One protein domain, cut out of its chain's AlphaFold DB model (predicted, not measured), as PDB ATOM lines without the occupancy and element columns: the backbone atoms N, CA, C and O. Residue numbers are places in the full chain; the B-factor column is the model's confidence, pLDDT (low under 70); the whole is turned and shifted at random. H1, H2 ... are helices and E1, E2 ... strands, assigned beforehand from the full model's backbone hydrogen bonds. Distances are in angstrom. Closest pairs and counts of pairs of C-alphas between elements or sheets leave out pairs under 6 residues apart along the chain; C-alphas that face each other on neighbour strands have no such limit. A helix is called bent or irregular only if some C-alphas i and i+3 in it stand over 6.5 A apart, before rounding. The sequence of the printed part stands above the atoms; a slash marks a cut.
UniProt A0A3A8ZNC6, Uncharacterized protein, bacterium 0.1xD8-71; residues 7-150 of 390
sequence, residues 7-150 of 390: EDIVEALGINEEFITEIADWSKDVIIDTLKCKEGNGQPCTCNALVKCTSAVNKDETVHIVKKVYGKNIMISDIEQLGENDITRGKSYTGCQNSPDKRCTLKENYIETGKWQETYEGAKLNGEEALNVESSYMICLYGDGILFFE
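This is residues 7 to 150 of the 390 residues of an uncharacterized protein of bacterium 0.1xD8-71 (UniProt A0A3A8ZNC6). Three short helices, H1 to H3, form a head at one end of the long axis, and a small sheet of E1, E7 and E6 lies toward the other end, with the hairpin E2 and E3 between them and H3 packing mainly on E3. A second hairpin, E4 and E5, lies off to one side, and long stretches without named elements wind between these parts. The printed part has 144 residues, with the order H1 H2 H3 E1 E2 E3 E4 E5 E6 E7; each sheet is antiparallel. The class is mixed, helices and strands, though just 59 residues, under half, are in named elements. The whole is compact, with a radius of gyration of the C-alphas of 15.7 A and spans of 47 by 38 by 24 A.

Start with H1, residues 7 to 13, which touches H2, residues 17 to 22, closest at the C-alphas of Val 10 and Glu 17, 6.0 A; they run the same way at a steep tilt of 68 degrees, only just short of about perpendicular. H3, residues 25 to 38, touches H1 with residues 31 to 35 alone, closest at the C-alphas of Ile 9 and Ile 31, 6.7 A, about perpendicular at 82 degrees. H2 is only just irregular, C-alphas 18 and 21 being 6.8 A apart. Every O i to N i+4 pair is within hydrogen-bond range in H1, against 9 of 10 in H3 and 0 of 2 in H2, where 2 of 3 O i to N i+3 pairs are. Look next at E2, residues 66 to 69, and E3, residues 72 to 75, a hairpin with N 67 and O 74 at 2.8 A; the closest C-alphas of H3 and E3 are those of Thr 34 and Met 75, 5.5 A. The hairpin of E4, residues 119 to 125, and E5, residues 128 to 131, has N 120 and O 130 at 2.9 A. In the last sheet, E7, residues 145 to 149, is the inner strand: N 52 and O 148 are 2.8 A apart toward E1, residues 50 to 53, and N 147 and O 138 are 2.8 A apart toward E6, residues 137 to 140.

Find C-alpha 7 at (132.485, 226.979, 209.099), where H1 begins. H3 runs 20.5 A from C-alpha 25 at (118.627, 234.436, 202.595). E4 is 10.9 A long, and E7 runs 12.9 A to C-alpha 149 at (118.474, 252.900, 222.156).

The C-alphas farthest apart, of Glu 18 and Asn 98, are 47.5 A apart. The printed part has no cut. Long links join H3 to E1, where residues 39 to 44 stand free, E1 to E2, and E3 to E4, with 43 residues. Confidence is under 70 in 33 residues, among them 19 to 27 and 33 to 48.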
ATOM      1  N   GLU A   7     131.993 227.203 207.735       71.44
ATOM      2  CA  GLU A   7     132.485 226.979 209.099       71.44
ATOM      3  C   GLU A   7     132.105 228.111 210.074       71.44
ATOM      4  O   GLU A   7     131.634 227.834 211.177       71.44
ATOM      5  N   ASP A   8     132.182 229.373 209.640       71.88
ATOM      6  CA  ASP A   8     131.840 230.531 210.478       71.88
ATOM      7  C   ASP A   8     130.326 230.581 210.788       71.88
ATOM      8  O   ASP A   8     129.897 230.949 211.885       71.88
ATOM      9  N   ILE A   9     129.496 230.160 209.827       70.12
ATOM     10  CA  ILE A   9     128.031 230.094 209.960       70.12
ATOM     11  C   ILE A   9     127.623 228.979 210.930       70.12
ATOM     12  O   ILE A   9     126.766 229.188 211.794       70.12
ATOM     13  N   VAL A  10     128.255 227.809 210.808       72.81
ATOM     14  CA  VAL A  10     128.072 226.662 211.714       72.81
ATOM     15  C   VAL A  10     128.403 227.052 213.145       72.81
ATOM     16  O   VAL A  10     127.630 226.753 214.053       72.81
ATOM     17  N   GLU A  11     129.507 227.767 213.352       73.12
ATOM     18  CA  GLU A  11     129.895 228.238 214.678       73.12
ATOM     19  C   GLU A  11     128.897 229.261 215.243       73.12
ATOM     20  O   GLU A  11     128.508 229.174 216.411       73.12
ATOM     21  N   ALA A  12     128.455 230.230 214.436       66.69
ATOM     22  CA  ALA A  12     127.532 231.275 214.880       66.69
ATOM     23  C   ALA A  12     126.150 230.727 215.267       66.69
ATOM     24  O   ALA A  12     125.581 231.150 216.276       66.69
ATOM     25  N   LEU A  13     125.624 229.782 214.488       70.44
ATOM     26  CA  LEU A  13     124.295 229.206 214.690       70.44
ATOM     27  C   LEU A  13     124.298 227.924 215.533       70.44
ATOM     28  O   LEU A  13     123.252 227.507 216.029       70.44
ATOM     29  N   GLY A  14     125.448 227.273 215.706       70.31
ATOM     30  CA  GLY A  14     125.540 225.965 216.355       70.31
ATOM     31  C   GLY A  14     124.728 224.877 215.640       70.31
ATOM     32  O   GLY A  14     124.141 224.027 216.311       70.31
ATOM     33  N   ILE A  15     124.654 224.930 214.306       69.81
ATOM     34  CA  ILE A  15     123.940 223.963 213.448       69.81
ATOM     35  C   ILE A  15     124.928 223.150 212.606       69.81
ATOM     36  O   ILE A  15     126.060 223.575 212.415       69.81
ATOM     37  N   ASN A  16     124.520 221.988 212.087       74.88
ATOM     38  CA  ASN A  16     125.379 221.175 211.215       74.88
ATOM     39  C   ASN A  16     125.574 221.840 209.833       74.88
ATOM     40  O   ASN A  16     124.667 222.504 209.334       74.88
ATOM     41  N   GLU A  17     126.731 221.618 209.204       72.50
ATOM     42  CA  GLU A  17     127.124 222.188 207.905       72.50
ATOM     43  C   GLU A  17     126.135 221.821 206.781       72.50
ATOM     44  O   GLU A  17     125.880 222.616 205.878       72.50
ATOM     45  N   GLU A  18     125.490 220.656 206.884       74.81
ATOM     46  CA  GLU A  18     124.450 220.201 205.949       74.81
ATOM     47  C   GLU A  18     123.190 221.088 205.952       74.81
ATOM     48  O   GLU A  18     122.519 221.192 204.929       74.81
ATOM     49  N   PHE A  19     122.888 221.788 207.054       68.69
ATOM     50  CA  PHE A  19     121.728 222.689 207.143       68.69
ATOM     51  C   PHE A  19     121.998 224.083 206.562       68.69
ATOM     52  O   PHE A  19     121.074 224.888 206.448       68.69
ATOM     53  N   ILE A  20     123.235 224.395 206.148       67.25
ATOM     54  CA  ILE A  20     123.582 225.716 205.596       67.25
ATOM     55  C   ILE A  20     122.776 226.024 204.333       67.25
ATOM     56  O   ILE A  20     122.391 227.172 204.101       67.25
ATOM     57  N   THR A  21     122.485 225.007 203.518       69.00
ATOM     58  CA  THR A  21     121.689 225.173 202.295       69.00
ATOM     59  C   THR A  21     120.222 225.495 202.570       69.00
ATOM     60  O   THR A  21     119.542 225.988 201.675       69.00
ATOM     61  N   GLU A  22     119.743 225.246 203.790       69.62
ATOM     62  CA  GLU A  22     118.366 225.506 204.226       69.62
ATOM     63  C   GLU A  22     118.211 226.866 204.929       69.62
ATOM     64  O   GLU A  22     117.099 227.257 205.291       69.62
ATOM     65  N   ILE A  23     119.308 227.616 205.107       66.75
ATOM     66  CA  ILE A  23     119.270 228.955 205.698       66.75
ATOM     67  C   ILE A  23     118.602 229.916 204.716       66.75
ATOM     68  O   ILE A  23     119.097 230.137 203.604       66.75
ATOM     69  N   ALA A  24     117.500 230.524 205.155       66.69
ATOM     70  CA  ALA A  24     116.822 231.568 204.403       66.69
ATOM     71  C   ALA A  24     117.763 232.757 204.157       66.69
ATOM     72  O   ALA A  24     118.546 233.128 205.029       66.69
ATOM     73  N   ASP A  25     117.679 233.382 202.981       67.25
ATOM     74  CA  ASP A  25     118.627 234.436 202.595       67.25
ATOM     75  C   ASP A  25     118.642 235.617 203.578       67.25
ATOM     76  O   ASP A  25     119.716 236.065 203.962       67.25
ATOM     77  N   TRP A  26     117.482 236.027 204.101       61.25
ATOM     78  CA  TRP A  26     117.403 237.082 205.121       61.25
ATOM     79  C   TRP A  26     118.108 236.708 206.441       61.25
ATOM     80  O   TRP A  26     118.577 237.581 207.165       61.25
ATOM     81  N   SER A  27     118.205 235.412 206.770       68.31
ATOM     82  CA  SER A  27     118.950 234.929 207.938       68.31
ATOM     83  C   SER A  27     120.455 234.912 207.685       68.31
ATOM     84  O   SER A  27     121.222 235.024 208.639       68.31
ATOM     85  N   LYS A  28     120.897 234.796 206.424       70.12
ATOM     86  CA  LYS A  28     122.322 234.889 206.083       70.12
ATOM     87  C   LYS A  28     122.845 236.267 206.434       70.12
ATOM     88  O   LYS A  28     123.828 236.325 207.159       70.12
ATOM     89  N   ASP A  29     122.161 237.331 206.015       70.25
ATOM     90  CA  ASP A  29     122.562 238.722 206.284       70.25
ATOM     91  C   ASP A  29     122.755 238.990 207.785       70.25
ATOM     92  O   ASP A  29     123.782 239.533 208.192       70.25
ATOM     93  N   VAL A  30     121.841 238.483 208.618       69.81
ATOM     94  CA  VAL A  30     121.954 238.535 210.085       69.81
ATOM     95  C   VAL A  30     123.237 237.857 210.584       69.81
ATOM     96  O   VAL A  30     123.963 238.416 211.403       69.81
ATOM     97  N   ILE A  31     123.553 236.662 210.078       72.19
ATOM     98  CA  ILE A  31     124.748 235.900 210.479       72.19
ATOM     99  C   ILE A  31     126.028 236.607 210.034       72.19
ATOM    100  O   ILE A  31     127.005 236.630 210.785       72.19
ATOM    101  N   ILE A  32     126.030 237.190 208.829       72.19
ATOM    102  CA  ILE A  32     127.153 237.984 208.320       72.19
ATOM    103  C   ILE A  32     127.509 239.082 209.319       72.19
ATOM    104  O   ILE A  32     128.679 239.252 209.670       72.19
ATOM    105  N   ASP A  33     126.507 239.811 209.788       67.31
ATOM    106  CA  ASP A  33     126.715 240.934 210.691       67.31
ATOM    107  C   ASP A  33     127.142 240.496 212.088       67.31
ATOM    108  O   ASP A  33     128.044 241.088 212.680       67.31
ATOM    109  N   THR A  34     126.632 239.373 212.583       68.44
ATOM    110  CA  THR A  34     127.138 238.780 213.828       68.44
ATOM    111  C   THR A  34     128.613 238.412 213.749       68.44
ATOM    112  O   THR A  34     129.350 238.614 214.717       68.44
ATOM    113  N   LEU A  35     129.061 237.861 212.621       69.25
ATOM    114  CA  LEU A  35     130.471 237.527 212.433       69.25
ATOM    115  C   LEU A  35     131.332 238.792 212.433       69.25
ATOM    116  O   LEU A  35     132.354 238.821 213.116       69.25
ATOM    117  N   LYS A  36     130.863 239.874 211.795       66.25
ATOM    118  CA  LYS A  36     131.514 241.191 211.888       66.25
ATOM    119  C   LYS A  36     131.577 241.701 213.335       66.25
ATOM    120  O   LYS A  36     132.611 242.227 213.737       66.25
ATOM    121  N   CYS A  37     130.527 241.509 214.140       62.84
ATOM    122  CA  CYS A  37     130.542 241.854 215.570       62.84
ATOM    123  C   CYS A  37     131.592 241.062 216.371       62.84
ATOM    124  O   CYS A  37     132.203 241.619 217.284       62.84
ATOM    125  N   LYS A  38     131.793 239.771 216.068       63.44
ATOM    126  CA  LYS A  38     132.720 238.888 216.805       63.44
ATOM    127  C   LYS A  38     134.201 239.171 216.526       63.44
ATOM    128  O   LYS A  38     135.027 238.888 217.389       63.44
ATOM    129  N   GLU A  39     134.547 239.733 215.368       59.12
ATOM    130  CA  GLU A  39     135.939 240.065 215.007       59.12
ATOM    131  C   GLU A  39     136.532 241.235 215.829       59.12
ATOM    132  O   GLU A  39     137.743 241.470 215.805       59.12
ATOM    133  N   GLY A  40     135.714 241.959 216.604       54.06
ATOM    134  CA  GLY A  40     136.174 243.006 217.519       54.06
ATOM    135  C   GLY A  40     136.890 242.436 218.750       54.06
ATOM    136  O   GLY A  40     136.259 241.853 219.626       54.06
ATOM    137  N   ASN A  41     138.208 242.639 218.847       41.69
ATOM    138  CA  ASN A  41     139.111 242.196 219.928       41.69
ATOM    139  C   ASN A  41     138.740 242.700 221.350       41.69
ATOM    140  O   ASN A  41     139.454 243.521 221.930       41.69
ATOM    141  N   GLY A  42     137.649 242.217 221.948       44.12
ATOM    142  CA  GLY A  42     137.305 242.440 223.361       44.12
ATOM    143  C   GLY A  42     137.006 243.894 223.765       44.12
ATOM    144  O   GLY A  42     136.852 244.171 224.953       44.12
ATOM    145  N   GLN A  43     136.919 244.822 222.809       41.44
ATOM    146  CA  GLN A  43     136.338 246.149 223.023       41.44
ATOM    147  C   GLN A  43     134.802 246.047 223.015       41.44
ATOM    148  O   GLN A  43     134.272 245.144 222.361       41.44
ATOM    149  N   PRO A  44     134.072 246.937 223.723       42.50
ATOM    150  CA  PRO A  44     132.619 247.015 223.611       42.50
ATOM    151  C   PRO A  44     132.249 247.109 222.132       42.50
ATOM    152  O   PRO A  44     132.771 247.962 221.416       42.50
ATOM    153  N   CYS A  45     131.426 246.173 221.671       49.12
ATOM    154  CA  CYS A  45     130.948 246.133 220.298       49.12
ATOM    155  C   CYS A  45     130.344 247.499 219.939       49.12
ATOM    156  O   CYS A  45     129.472 247.980 220.655       49.12
ATOM    157  N   THR A  46     130.812 248.127 218.856       48.31
ATOM    158  CA  THR A  46     130.293 249.408 218.327       48.31
ATOM    159  C   THR A  46     128.961 249.218 217.592       48.31
ATOM    160  O   THR A  46     128.735 249.815 216.543       48.31
ATOM    161  N   CYS A  47     128.148 248.274 218.053       63.41
ATOM    162  CA  CYS A  47     126.901 247.878 217.425       63.41
ATOM    163  C   CYS A  47     125.757 248.738 217.959       63.41
ATOM    164  O   CYS A  47     125.585 248.876 219.164       63.41
ATOM    165  N   ASN A  48     124.954 249.277 217.045       68.56
ATOM    166  CA  ASN A  48     123.921 250.279 217.299       68.56
ATOM    167  C   ASN A  48     122.667 249.713 218.000       68.56
ATOM    168  O   ASN A  48     121.756 250.457 218.351       68.56
ATOM    169  N   ALA A  49     122.593 248.396 218.217       81.56
ATOM    170  CA  ALA A  49     121.482 247.714 218.889       81.56
ATOM    171  C   ALA A  49     121.632 247.671 220.427       81.56
ATOM    172  O   ALA A  49     121.166 246.741 221.096       81.56
ATOM    173  N   LEU A  50     122.304 248.671 221.002       85.69
ATOM    174  CA  LEU A  50     122.470 248.847 222.442       85.69
ATOM    175  C   LEU A  50     121.312 249.654 223.024       85.69
ATOM    176  O   LEU A  50     121.012 250.757 222.573       85.69
ATOM    177  N   VAL A  51     120.694 249.117 224.073       89.00
ATOM    178  CA  VAL A  51     119.623 249.775 224.817       89.00
ATOM    179  C   VAL A  51     120.061 250.167 226.221       89.00
ATOM    180  O   VAL A  51     120.829 249.454 226.876       89.00
ATOM    181  N   LYS A  52     119.520 251.290 226.687       90.25
ATOM    182  CA  LYS A  52     119.497 251.735 228.083       90.25
ATOM    183  C   LYS A  52     118.139 251.447 228.696       90.25
ATOM    184  O   LYS A  52     117.153 251.282 227.988       90.25
ATOM    185  N   CYS A  53     118.088 251.417 230.024       91.12
ATOM    186  CA  CYS A  53     116.849 251.322 230.784       91.12
ATOM    187  C   CYS A  53     116.803 252.440 231.823       91.12
ATOM    188  O   CYS A  53     117.740 252.599 232.609       91.12
ATOM    189  N   THR A  54     115.696 253.180 231.882       89.56
ATOM    190  CA  THR A  54     115.514 254.265 232.866       89.56
ATOM    191  C   THR A  54     115.546 253.779 234.315       89.56
ATOM    192  O   THR A  54     115.880 254.552 235.212       89.56
ATOM    193  N   SER A  55     115.240 252.502 234.542       89.69
ATOM    194  CA  SER A  55     115.221 251.874 235.864       89.69
ATOM    195  C   SER A  55     116.482 251.070 236.179       89.69
ATOM    196  O   SER A  55     116.522 250.403 237.213       89.69
ATOM    197  N   ALA A  56     117.512 251.089 235.325       91.00
ATOM    198  CA  ALA A  56     118.785 250.434 235.625       91.00
ATOM    199  C   ALA A  56     119.496 251.127 236.802       91.00
ATOM    200  O   ALA A  56     119.486 252.352 236.930       91.00
ATOM    201  N   VAL A  57     120.135 250.349 237.683       87.06
ATOM    202  CA  VAL A  57     120.931 250.911 238.794       87.06
ATOM    203  C   VAL A  57     122.097 251.741 238.256       87.06
ATOM    204  O   VAL A  57     122.321 252.857 238.722       87.06
ATOM    205  N   ASN A  58     122.798 251.227 237.245       87.81
ATOM    206  CA  ASN A  58     123.804 251.977 236.508       87.81
ATOM    207  C   ASN A  58     123.156 252.630 235.278       87.81
ATOM    208  O   ASN A  58     122.757 251.934 234.349       87.81
ATOM    209  N   LYS A  59     123.063 253.963 235.270       82.12
ATOM    210  CA  LYS A  59     122.414 254.726 234.188       82.12
ATOM    211  C   LYS A  59     123.188 254.710 232.870       82.12
ATOM    212  O   LYS A  59     122.605 254.980 231.823       82.12
ATOM    213  N   ASP A  60     124.473 254.380 232.933       84.25
ATOM    214  CA  ASP A  60     125.347 254.283 231.766       84.25
ATOM    215  C   ASP A  60     125.472 252.840 231.263       84.25
ATOM    216  O   ASP A  60     126.144 252.587 230.269       84.25
ATOM    217  N   GLU A  61     124.853 251.869 231.943       89.25
ATOM    218  CA  GLU A  61     124.903 250.481 231.506       89.25
ATOM    219  C   GLU A  61     124.038 250.273 230.272       89.25
ATOM    220  O   GLU A  61     122.852 250.614 230.262       89.25
ATOM    221  N   THR A  62     124.623 249.614 229.275       89.62
ATOM    222  CA  THR A  62     123.903 249.188 228.087       89.62
ATOM    223  C   THR A  62     123.892 247.684 227.905       89.62
ATOM    224  O   THR A  62     124.775 246.923 228.338       89.62
ATOM    225  N   VAL A  63     122.802 247.251 227.290       89.69
ATOM    226  CA  VAL A  63     122.476 245.861 227.023       89.69
ATOM    227  C   VAL A  63     122.137 245.744 225.554       89.69
ATOM    228  O   VAL A  63     121.416 246.562 225.004       89.69
ATOM    229  N   HIS A  64     122.652 244.706 224.920       88.75
ATOM    230  CA  HIS A  64     122.433 244.483 223.507       88.75
ATOM    231  C   HIS A  64     121.100 243.775 223.246       88.75
ATOM    232  O   HIS A  64     120.755 242.834 223.971       88.75
ATOM    233  N   ILE A  65     120.392 244.175 222.194       89.44
ATOM    234  CA  ILE A  65     119.219 243.463 221.679       89.44
ATOM    235  C   ILE A  65     119.674 242.353 220.738       89.44
ATOM    236  O   ILE A  65     120.501 242.563 219.855       89.44
ATOM    237  N   VAL A  66     119.188 241.141 220.961       86.81
ATOM    238  CA  VAL A  66     119.579 239.959 220.189       86.81
ATOM    239  C   VAL A  66     118.396 239.456 219.384       86.81
ATOM    240  O   VAL A  66     117.268 239.450 219.864       86.81
ATOM    241  N   LYS A  67     118.666 238.987 218.169       83.56
ATOM    242  CA  LYS A  67     117.667 238.368 217.301       83.56
ATOM    243  C   LYS A  67     117.666 236.865 217.504       83.56
ATOM    244  O   LYS A  67     118.731 236.251 217.615       83.56
ATOM    245  N   LYS A  68     116.486 236.252 217.547       80.12
ATOM    246  CA  LYS A  68     116.361 234.802 217.714       80.12
ATOM    247  C   LYS A  68     116.298 234.124 216.351       80.12
ATOM    248  O   LYS A  68     115.291 234.207 215.658       80.12
ATOM    249  N   VAL A  69     117.357 233.414 215.973       74.44
ATOM    250  CA  VAL A  69     117.431 232.688 214.696       74.44
ATOM    251  C   VAL A  69     117.687 231.215 214.998       74.44
ATOM    252  O   VAL A  69     118.618 230.878 215.727       74.44
ATOM    253  N   TYR A  70     116.808 230.332 214.516       72.94
ATOM    254  CA  TYR A  70     116.833 228.890 214.820       72.94
ATOM    255  C   TYR A  70     116.947 228.571 216.327       72.94
ATOM    256  O   TYR A  70     117.647 227.652 216.747       72.94
ATOM    257  N   GLY A  71     116.268 229.358 217.168       71.81
ATOM    258  CA  GLY A  71     116.272 229.181 218.625       71.81
ATOM    259  C   GLY A  71     117.551 229.650 219.331       71.81
ATOM    260  O   GLY A  71     117.664 229.471 220.544       71.81
ATOM    261  N   LYS A  72     118.497 230.262 218.612       72.25
ATOM    262  CA  LYS A  72     119.710 230.868 219.168       72.25
ATOM    263  C   LYS A  72     119.607 232.384 219.177       72.25
ATOM    264  O   LYS A  72     119.067 232.975 218.250       72.25
ATOM    265  N   ASN A  73     120.164 232.993 220.218       80.88
ATOM    266  CA  ASN A  73     120.258 234.441 220.336       80.88
ATOM    267  C   ASN A  73     121.507 234.926 219.615       80.88
ATOM    268  O   ASN A  73     122.617 234.477 219.907       80.88
ATOM    269  N   ILE A  74     121.305 235.853 218.693       76.50
ATOM    270  CA  ILE A  74     122.324 236.352 217.791       76.50
ATOM    271  C   ILE A  74     122.461 237.860 217.980       76.50
ATOM    272  O   ILE A  74     121.475 238.591 217.976       76.50
ATOM    273  N   MET A  75     123.696 238.322 218.166       77.19
ATOM    274  CA  MET A  75     124.015 239.744 218.285       77.19
ATOM    275  C   MET A  75     123.940 240.406 216.905       77.19
ATOM    276  O   MET A  75     124.525 239.895 215.949       77.19
ATOM    277  N   ILE A  76     123.240 241.534 216.822       76.06
ATOM    278  CA  ILE A  76     123.001 242.285 215.584       76.06
ATOM    279  C   ILE A  76     123.780 243.598 215.592       76.06
ATOM    280  O   ILE A  76     123.710 244.347 216.558       76.06
ATOM    281  N   SER A  77     124.505 243.910 214.520       67.19
ATOM    282  CA  SER A  77     125.284 245.151 214.467       67.19
ATOM    283  C   SER A  77     124.414 246.397 214.320       67.19
ATOM    284  O   SER A  77     124.658 247.384 215.011       67.19
ATOM    285  N   ASP A  78     123.408 246.341 213.446       75.12
ATOM    286  CA  ASP A  78     122.600 247.495 213.064       75.12
ATOM    287  C   ASP A  78     121.132 247.341 213.454       75.12
ATOM    288  O   ASP A  78     120.472 246.347 213.153       75.12
ATOM    289  N   ILE A  79     120.603 248.389 214.080       77.31
ATOM    290  CA  ILE A  79     119.203 248.506 214.497       77.31
ATOM    291  C   ILE A  79     118.210 248.323 213.340       77.31
ATOM    292  O   ILE A  79     117.124 247.801 213.560       77.31
ATOM    293  N   GLU A  80     118.586 248.673 212.106       76.62
ATOM    294  CA  GLU A  80     117.744 248.509 210.909       76.62
ATOM    295  C   GLU A  80     117.398 247.043 210.603       76.62
ATOM    296  O   GLU A  80     116.506 246.772 209.805       76.62
ATOM    297  N   GLN A  81     118.094 246.088 211.226       78.19
ATOM    298  CA  GLN A  81     117.823 244.653 211.100       78.19
ATOM    299  C   GLN A  81     116.903 244.103 212.195       78.19
ATOM    300  O   GLN A  81     116.557 242.910 212.176       78.19
ATOM    301  N   LEU A  82     116.511 244.950 213.145       83.25
ATOM    302  CA  LEU A  82     115.548 244.630 214.186       83.25
ATOM    303  C   LEU A  82     114.137 245.021 213.732       83.25
ATOM    304  O   LEU A  82     113.920 246.097 213.172       83.25
ATOM    305  N   GLY A  83     113.185 244.127 213.974       86.88
ATOM    306  CA  GLY A  83     111.756 244.379 213.819       86.88
ATOM    307  C   GLY A  83     111.067 244.590 215.165       86.88
ATOM    308  O   GLY A  83     111.666 244.420 216.232       86.88
ATOM    309  N   GLU A  84     109.785 244.955 215.126       88.38
ATOM    310  CA  GLU A  84     108.998 245.267 216.327       88.38
ATOM    311  C   GLU A  84     108.918 244.124 217.356       88.38
ATOM    312  O   GLU A  84     108.709 244.388 218.540       88.38
ATOM    313  N   ASN A  85     109.140 242.873 216.945       89.19
ATOM    314  CA  ASN A  85     109.098 241.714 217.839       89.19
ATOM    315  C   ASN A  85     110.480 241.307 218.387       89.19
ATOM    316  O   ASN A  85     110.558 240.442 219.263       89.19
ATOM    317  N   ASP A  86     111.577 241.918 217.925       89.94
ATOM    318  CA  ASP A  86     112.937 241.615 218.391       89.94
ATOM    319  C   ASP A  86     113.217 242.272 219.759       89.94
ATOM    320  O   ASP A  86     113.978 243.231 219.883       89.94
ATOM    321  N   ILE A  87     112.572 241.768 220.811       91.88
ATOM    322  CA  ILE A  87     112.613 242.337 222.173       91.88
ATOM    323  C   ILE A  87     113.630 241.656 223.106       91.88
ATOM    324  O   ILE A  87     113.825 242.074 224.255       91.88
ATOM    325  N   THR A  88     114.278 240.585 222.643       91.69
ATOM    326  CA  THR A  88     115.185 239.776 223.460       91.69
ATOM    327  C   THR A  88     116.451 240.554 223.803       91.69
ATOM    328  O   THR A  88     117.148 241.085 222.941       91.69
ATOM    329  N   ARG A  89     116.819 240.559 225.085       92.00
ATOM    330  CA  ARG A  89     118.079 241.136 225.570       92.00
ATOM    331  C   ARG A  89     119.151 240.062 225.708       92.00
ATOM    332  O   ARG A  89     118.888 238.977 226.223       92.00
ATOM    333  N   GLY A  90     120.383 240.383 225.324       87.50
ATOM    334  CA  GLY A  90     121.523 239.467 225.431       87.50
ATOM    335  C   GLY A  90     121.984 239.201 226.870       87.50
ATOM    336  O   GLY A  90     122.576 238.159 227.142       87.50
ATOM    337  N   LYS A  91     121.714 240.125 227.802       90.00
ATOM    338  CA  LYS A  91     122.044 240.000 229.232       90.00
ATOM    339  C   LYS A  91     121.112 240.853 230.098       90.00
ATOM    340  O   LYS A  91     120.489 241.787 229.601       90.00
ATOM    341  N   SER A  92     121.025 240.552 231.392       91.75
ATOM    342  CA  SER A  92     120.383 241.453 232.359       91.75
ATOM    343  C   SER A  92     121.194 242.735 232.539       91.75
ATOM    344  O   SER A  92     122.419 242.718 232.404       91.75
ATOM    345  N   TYR A  93     120.517 243.819 232.929       93.06
ATOM    346  CA  TYR A  93     121.192 244.936 233.593       93.06
ATOM    347  C   TYR A  93     121.710 244.476 234.964       93.06
ATOM    348  O   TYR A  93     121.151 243.563 235.578       93.06
ATOM    349  N   THR A  94     122.744 245.135 235.472       92.94
ATOM    350  CA  THR A  94     123.398 244.839 236.754       92.94
ATOM    351  C   THR A  94     122.413 244.886 237.929       92.94
ATOM    352  O   THR A  94     122.563 244.150 238.902       92.94
ATOM    353  N   GLY A  95     121.371 245.712 237.835       88.38
ATOM    354  CA  GLY A  95     120.284 245.765 238.807       88.38
ATOM    355  C   GLY A  95     119.163 246.691 238.358       88.38
ATOM    356  O   GLY A  95     119.310 247.427 237.378       88.38
ATOM    357  N   CYS A  96     118.054 246.678 239.095       91.56
ATOM    358  CA  CYS A  96     116.920 247.562 238.851       91.56
ATOM    359  C   CYS A  96     116.603 248.402 240.095       91.56
ATOM    360  O   CYS A  96     116.548 247.888 241.207       91.56
ATOM    361  N   GLN A  97     116.399 249.705 239.916       86.75
ATOM    362  CA  GLN A  97     116.046 250.622 241.004       86.75
ATOM    363  C   GLN A  97     114.607 250.412 241.477       86.75
ATOM    364  O   GLN A  97     114.321 250.541 242.669       86.75
ATOM    365  N   ASN A  98     113.721 250.060 240.549       81.00
ATOM    366  CA  ASN A  98     112.278 250.069 240.763       81.00
ATOM    367  C   ASN A  98     111.674 248.668 240.863       81.00
ATOM    368  O   ASN A  98     110.583 248.550 241.405       81.00
ATOM    369  N   SER A  99     112.383 247.608 240.446       79.50
ATOM    370  CA  SER A  99     111.866 246.256 240.664       79.50
ATOM    371  C   SER A  99     111.704 245.972 242.166       79.50
ATOM    372  O   SER A  99     112.462 246.531 242.986       79.50
ATOM    373  N   PRO A 100     110.745 245.109 242.543       73.69
ATOM    374  CA  PRO A 100     110.532 244.734 243.939       73.69
ATOM    375  C   PRO A 100     111.793 244.144 244.588       73.69
ATOM    376  O   PRO A 100     112.181 244.540 245.685       73.69
ATOM    377  N   ASP A 101     112.502 243.275 243.867       75.06
ATOM    378  CA  ASP A 101     113.679 242.544 244.351       75.06
ATOM    379  C   ASP A 101     115.032 243.245 244.090       75.06
ATOM    380  O   ASP A 101     116.096 242.724 244.441       75.06
ATOM    381  N   LYS A 102     115.000 244.428 243.464       84.62
ATOM    382  CA  LYS A 102     116.158 245.205 242.984       84.62
ATOM    383  C   LYS A 102     117.032 244.525 241.924       84.62
ATOM    384  O   LYS A 102     118.146 244.984 241.644       84.62
ATOM    385  N   ARG A 103     116.543 243.471 241.272       86.25
ATOM    386  CA  ARG A 103     117.228 242.761 240.183       86.25
ATOM    387  C   ARG A 103     116.595 243.067 238.834       86.25
ATOM    388  O   ARG A 103     115.425 243.408 238.713       86.25
ATOM    389  N   CYS A 104     117.389 242.929 237.777       87.94
ATOM    390  CA  CYS A 104     116.868 242.967 236.420       87.94
ATOM    391  C   CYS A 104     116.680 241.544 235.887       87.94
ATOM    392  O   CYS A 104     117.642 240.787 235.740       87.94
ATOM    393  N   THR A 105     115.440 241.201 235.557       83.56
ATOM    394  CA  THR A 105     115.084 239.933 234.917       83.56
ATOM    395  C   THR A 105     115.086 240.047 233.390       83.56
ATOM    396  O   THR A 105     114.886 241.134 232.840       83.56
ATOM    397  N   LEU A 106     115.312 238.923 232.705       83.81
ATOM    398  CA  LEU A 106     115.334 238.811 231.242       83.81
ATOM    399  C   LEU A 106     113.984 238.439 230.620       83.81
ATOM    400  O   LEU A 106     113.898 238.384 229.398       83.81
ATOM    401  N   LYS A 107     112.941 238.171 231.417       85.12
ATOM    402  CA  LYS A 107     111.683 237.650 230.869       85.12
ATOM    403  C   LYS A 107     110.998 238.684 229.965       85.12
ATOM    404  O   LYS A 107     110.772 239.827 230.357       85.12
ATOM    405  N   GLU A 108     110.691 238.250 228.748       85.81
ATOM    406  CA  GLU A 108     110.090 239.057 227.678       85.81
ATOM    407  C   GLU A 108     108.616 239.375 227.941       85.81
ATOM    408  O   GLU A 108     108.128 240.419 227.527       85.81
ATOM    409  N   ASN A 109     107.924 238.534 228.716       80.81
ATOM    410  CA  ASN A 109     106.532 238.755 229.118       80.81
ATOM    411  C   ASN A 109     106.333 239.992 230.018       80.81
ATOM    412  O   ASN A 109     105.197 240.406 230.239       80.81
ATOM    413  N   TYR A 110     107.418 240.587 230.524       86.12
ATOM    414  CA  TYR A 110     107.383 241.866 231.229       86.12
ATOM    415  C   TYR A 110     107.442 243.077 230.304       86.12
ATOM    416  O   TYR A 110     107.299 244.195 230.792       86.12
ATOM    417  N   ILE A 111     107.661 242.893 229.004       88.69
ATOM    418  CA  ILE A 111     107.572 243.986 228.043       88.69
ATOM    419  C   ILE A 111     106.098 244.249 227.744       88.69
ATOM    420  O   ILE A 111     105.358 243.357 227.327       88.69
ATOM    421  N   GLU A 112     105.662 245.481 227.976       82.19
ATOM    422  CA  GLU A 112     104.316 245.941 227.674       82.19
ATOM    423  C   GLU A 112     104.003 245.678 226.198       82.19
ATOM    424  O   GLU A 112     104.788 246.009 225.312       82.19
ATOM    425  N   THR A 113     102.860 245.037 225.935       80.69
ATOM    426  CA  THR A 113     102.418 244.555 224.608       80.69
ATOM    427  C   THR A 113     103.314 243.509 223.926       80.69
ATOM    428  O   THR A 113     102.942 243.017 222.864       80.69
ATOM    429  N   GLY A 114     104.450 243.131 224.523       86.12
ATOM    430  CA  GLY A 114     105.380 242.144 223.965       86.12
ATOM    431  C   GLY A 114     106.125 242.607 222.709       86.12
ATOM    432  O   GLY A 114     106.626 241.763 221.973       86.12
ATOM    433  N   LYS A 115     106.186 243.918 222.447       90.81
ATOM    434  CA  LYS A 115     106.811 244.486 221.247       90.81
ATOM    435  C   LYS A 115     107.335 245.905 221.462       90.81
ATOM    436  O   LYS A 115     106.953 246.593 222.414       90.81
ATOM    437  N   TRP A 116     108.188 246.350 220.548       90.81
ATOM    438  CA  TRP A 116     108.613 247.740 220.429       90.81
ATOM    439  C   TRP A 116     107.456 248.661 220.034       90.81
ATOM    440  O   TRP A 116     106.558 248.279 219.286       90.81
ATOM    441  N   GLN A 117     107.499 249.891 220.538       88.12
ATOM    442  CA  GLN A 117     106.585 250.978 220.185       88.12
ATOM    443  C   GLN A 117     107.274 251.979 219.253       88.12
ATOM    444  O   GLN A 117     108.497 251.951 219.123       88.12
ATOM    445  N   GLU A 118     106.495 252.883 218.649       84.44
ATOM    446  CA  GLU A 118     106.982 253.943 217.749       84.44
ATOM    447  C   GLU A 118     107.816 253.381 216.585       84.44
ATOM    448  O   GLU A 118     109.016 253.626 216.481       84.44
ATOM    449  N   THR A 119     107.181 252.583 215.728       80.88
ATOM    450  CA  THR A 119     107.761 252.031 214.493       80.88
ATOM    451  C   THR A 119     107.519 252.960 213.298       80.88
ATOM    452  O   THR A 119     106.710 253.890 213.360       80.88
ATOM    453  N   TYR A 120     108.217 252.735 212.182       73.81
ATOM    454  CA  TYR A 120     107.900 253.414 210.923       73.81
ATOM    455  C   TYR A 120     106.658 252.792 210.286       73.81
ATOM    456  O   TYR A 120     106.748 251.752 209.641       73.81
ATOM    457  N   GLU A 121     105.513 253.459 210.430       63.59
ATOM    458  CA  GLU A 121     104.234 252.977 209.901       63.59
ATOM    459  C   GLU A 121     104.323 252.652 208.395       63.59
ATOM    460  O   GLU A 121     104.535 253.530 207.551       63.59
ATOM    461  N   GLY A 122     104.174 251.368 208.051       61.56
ATOM    462  CA  GLY A 122     104.173 250.876 206.673       61.56
ATOM    463  C   GLY A 122     105.555 250.531 206.105       61.56
ATOM    464  O   GLY A 122     105.629 250.001 204.990       61.56
ATOM    465  N   ALA A 123     106.639 250.774 206.845       73.00
ATOM    466  CA  ALA A 123     107.961 250.273 206.498       73.00
ATOM    467  C   ALA A 123     108.140 248.886 207.117       73.00
ATOM    468  O   ALA A 123     108.268 248.745 208.330       73.00
ATOM    469  N   LYS A 124     108.154 247.849 206.274       74.31
ATOM    470  CA  LYS A 124     108.275 246.466 206.738       74.31
ATOM    471  C   LYS A 124     109.670 245.905 206.535       74.31
ATOM    472  O   LYS A 124     110.178 245.898 205.414       74.31
ATOM    473  N   LEU A 125     110.224 245.333 207.596       66.56
ATOM    474  CA  LEU A 125     111.412 244.496 207.568       66.56
ATOM    475  C   LEU A 125     110.980 243.039 207.746       66.56
ATOM    476  O   LEU A 125     110.482 242.652 208.797       66.56
ATOM    477  N   ASN A 126     111.150 242.214 206.710       68.88
ATOM    478  CA  ASN A 126     110.809 240.783 206.750       68.88
ATOM    479  C   ASN A 126     109.372 240.474 207.232       68.88
ATOM    480  O   ASN A 126     109.106 239.398 207.756       68.88
ATOM    481  N   GLY A 127     108.435 241.402 207.012       73.50
ATOM    482  CA  GLY A 127     107.026 241.263 207.395       73.50
ATOM    483  C   GLY A 127     106.639 241.940 208.712       73.50
ATOM    484  O   GLY A 127     105.440 242.111 208.939       73.50
ATOM    485  N   GLU A 128     107.611 242.380 209.509       78.44
ATOM    486  CA  GLU A 128     107.421 243.134 210.756       78.44
ATOM    487  C   GLU A 128     107.567 244.636 210.512       78.44
ATOM    488  O   GLU A 128     108.281 245.035 209.589       78.44
ATOM    489  N   GLU A 129     106.919 245.476 211.319       83.38
ATOM    490  CA  GLU A 129     107.157 246.921 211.248       83.38
ATOM    491  C   GLU A 129     108.604 247.241 211.672       83.38
ATOM    492  O   GLU A 129     109.120 246.712 212.663       83.38
ATOM    493  N   ALA A 130     109.275 248.089 210.894       83.38
ATOM    494  CA  ALA A 130     110.656 248.489 211.132       83.38
ATOM    495  C   ALA A 130     110.751 249.470 212.309       83.38
ATOM    496  O   ALA A 130     109.930 250.384 212.445       83.38
ATOM    497  N   LEU A 131     111.780 249.313 213.143       85.31
ATOM    498  CA  LEU A 131     112.003 250.199 214.285       85.31
ATOM    499  C   LEU A 131     112.394 251.610 213.833       85.31
ATOM    500  O   LEU A 131     113.191 251.794 212.912       85.31
ATOM    501  N   ASN A 132     111.874 252.615 214.533       79.94
ATOM    502  CA  ASN A 132     112.374 253.975 214.447       79.94
ATOM    503  C   ASN A 132     113.556 254.136 215.398       79.94
ATOM    504  O   ASN A 132     113.410 254.173 216.619       79.94
ATOM    505  N   VAL A 133     114.744 254.294 214.831       73.19
ATOM    506  CA  VAL A 133     115.979 254.396 215.608       73.19
ATOM    507  C   VAL A 133     115.962 255.564 216.596       73.19
ATOM    508  O   VAL A 133     116.553 255.463 217.662       73.19
ATOM    509  N   GLU A 134     115.228 256.642 216.311       72.31
ATOM    510  CA  GLU A 134     115.183 257.866 217.122       72.31
ATOM    511  C   GLU A 134     114.046 257.898 218.155       72.31
ATOM    512  O   GLU A 134     114.071 258.732 219.064       72.31
ATOM    513  N   SER A 135     113.048 257.018 218.041       76.56
ATOM    514  CA  SER A 135     111.893 257.035 218.949       76.56
ATOM    515  C   SER A 135     111.431 255.683 219.468       76.56
ATOM    516  O   SER A 135     110.649 255.674 220.413       76.56
ATOM    517  N   SER A 136     111.883 254.558 218.908       86.81
ATOM    518  CA  SER A 136     111.424 253.249 219.359       86.81
ATOM    519  C   SER A 136     111.827 252.974 220.798       86.81
ATOM    520  O   SER A 136     112.974 253.189 221.198       86.81
ATOM    521  N   TYR A 137     110.867 252.457 221.560       88.81
ATOM    522  CA  TYR A 137     111.041 252.112 222.962       88.81
ATOM    523  C   TYR A 137     110.258 250.852 223.331       88.81
ATOM    524  O   TYR A 137     109.323 250.444 222.643       88.81
ATOM    525  N   MET A 138     110.617 250.256 224.462       91.50
ATOM    526  CA  MET A 138     109.828 249.231 225.141       91.50
ATOM    527  C   MET A 138     109.550 249.675 226.572       91.50
ATOM    528  O   MET A 138     110.400 250.297 227.205       91.50
ATOM    529  N   ILE A 139     108.391 249.315 227.113       88.25
ATOM    530  CA  ILE A 139     108.064 249.560 228.521       88.25
ATOM    531  C   ILE A 139     108.184 248.238 229.275       88.25
ATOM    532  O   ILE A 139     107.546 247.253 228.929       88.25
ATOM    533  N   CYS A 140     109.027 248.193 230.298       89.38
ATOM    534  CA  CYS A 140     109.172 247.057 231.196       89.38
ATOM    535  C   CYS A 140     108.246 247.235 232.399       89.38
ATOM    536  O   CYS A 140     108.474 248.114 233.223       89.38
ATOM    537  N   LEU A 141     107.263 246.349 232.532       82.38
ATOM    538  CA  LEU A 141     106.277 246.315 233.614       82.38
ATOM    539  C   LEU A 141     106.809 245.699 234.919       82.38
ATOM    540  O   LEU A 141     106.102 245.683 235.918       82.38
ATOM    541  N   TYR A 142     108.019 245.128 234.914       84.69
ATOM    542  CA  TYR A 142     108.620 244.533 236.117       84.69
ATOM    543  C   TYR A 142     109.328 245.563 236.997       84.69
ATOM    544  O   TYR A 142     109.296 245.486 238.220       84.69
ATOM    545  N   GLY A 143     110.022 246.500 236.360       83.31
ATOM    546  CA  GLY A 143     110.772 247.548 237.042       83.31
ATOM    547  C   GLY A 143     110.424 248.933 236.526       83.31
ATOM    548  O   GLY A 143     111.274 249.811 236.606       83.31
ATOM    549  N   ASP A 144     109.257 249.107 235.904       81.25
ATOM    550  CA  ASP A 144     108.741 250.380 235.373       81.25
ATOM    551  C   ASP A 144     109.773 251.157 234.547       81.25
ATOM    552  O   ASP A 144     109.969 252.365 234.693       81.25
ATOM    553  N   GLY A 145     110.541 250.416 233.751       87.38
ATOM    554  CA  GLY A 145     111.667 250.942 232.995       87.38
ATOM    555  C   GLY A 145     111.293 251.144 231.542       87.38
ATOM    556  O   GLY A 145     110.791 250.220 230.915       87.38
ATOM    557  N   ILE A 146     111.601 252.305 230.981       89.56
ATOM    558  CA  ILE A 146     111.584 252.499 229.534       89.56
ATOM    559  C   ILE A 146     112.939 252.032 229.012       89.56
ATOM    560  O   ILE A 146     113.981 252.515 229.471       89.56
ATOM    561  N   LEU A 147     112.919 251.069 228.094       90.81
ATOM    562  CA  LEU A 147     114.082 250.625 227.345       90.81
ATOM    563  C   LEU A 147     114.113 251.348 226.005       90.81
ATOM    564  O   LEU A 147     113.104 251.391 225.308       90.81
ATOM    565  N   PHE A 148     115.260 251.916 225.663       87.50
ATOM    566  CA  PHE A 148     115.425 252.799 224.509       87.50
ATOM    567  C   PHE A 148     116.875 252.729 224.012       87.50
ATOM    568  O   PHE A 148     117.757 252.329 224.777       87.50
ATOM    569  N   PHE A 149     117.143 253.070 222.753       84.75
ATOM    570  CA  PHE A 149     118.474 252.900 222.156       84.75
ATOM    571  C   PHE A 149     119.465 253.991 222.600       84.75
ATOM    572  O   PHE A 149     119.112 255.167 222.683       84.75
ATOM    573  N   GLU A 150     120.716 253.608 222.883       73.12
ATOM    574  CA  GLU A 150     121.785 254.534 223.295       73.12
ATOM    575  C   GLU A 150     122.294 255.394 222.125       73.12
ATOM    576  O   GLU A 150     122.378 256.618 222.249       73.12
TER     577      GLU A 150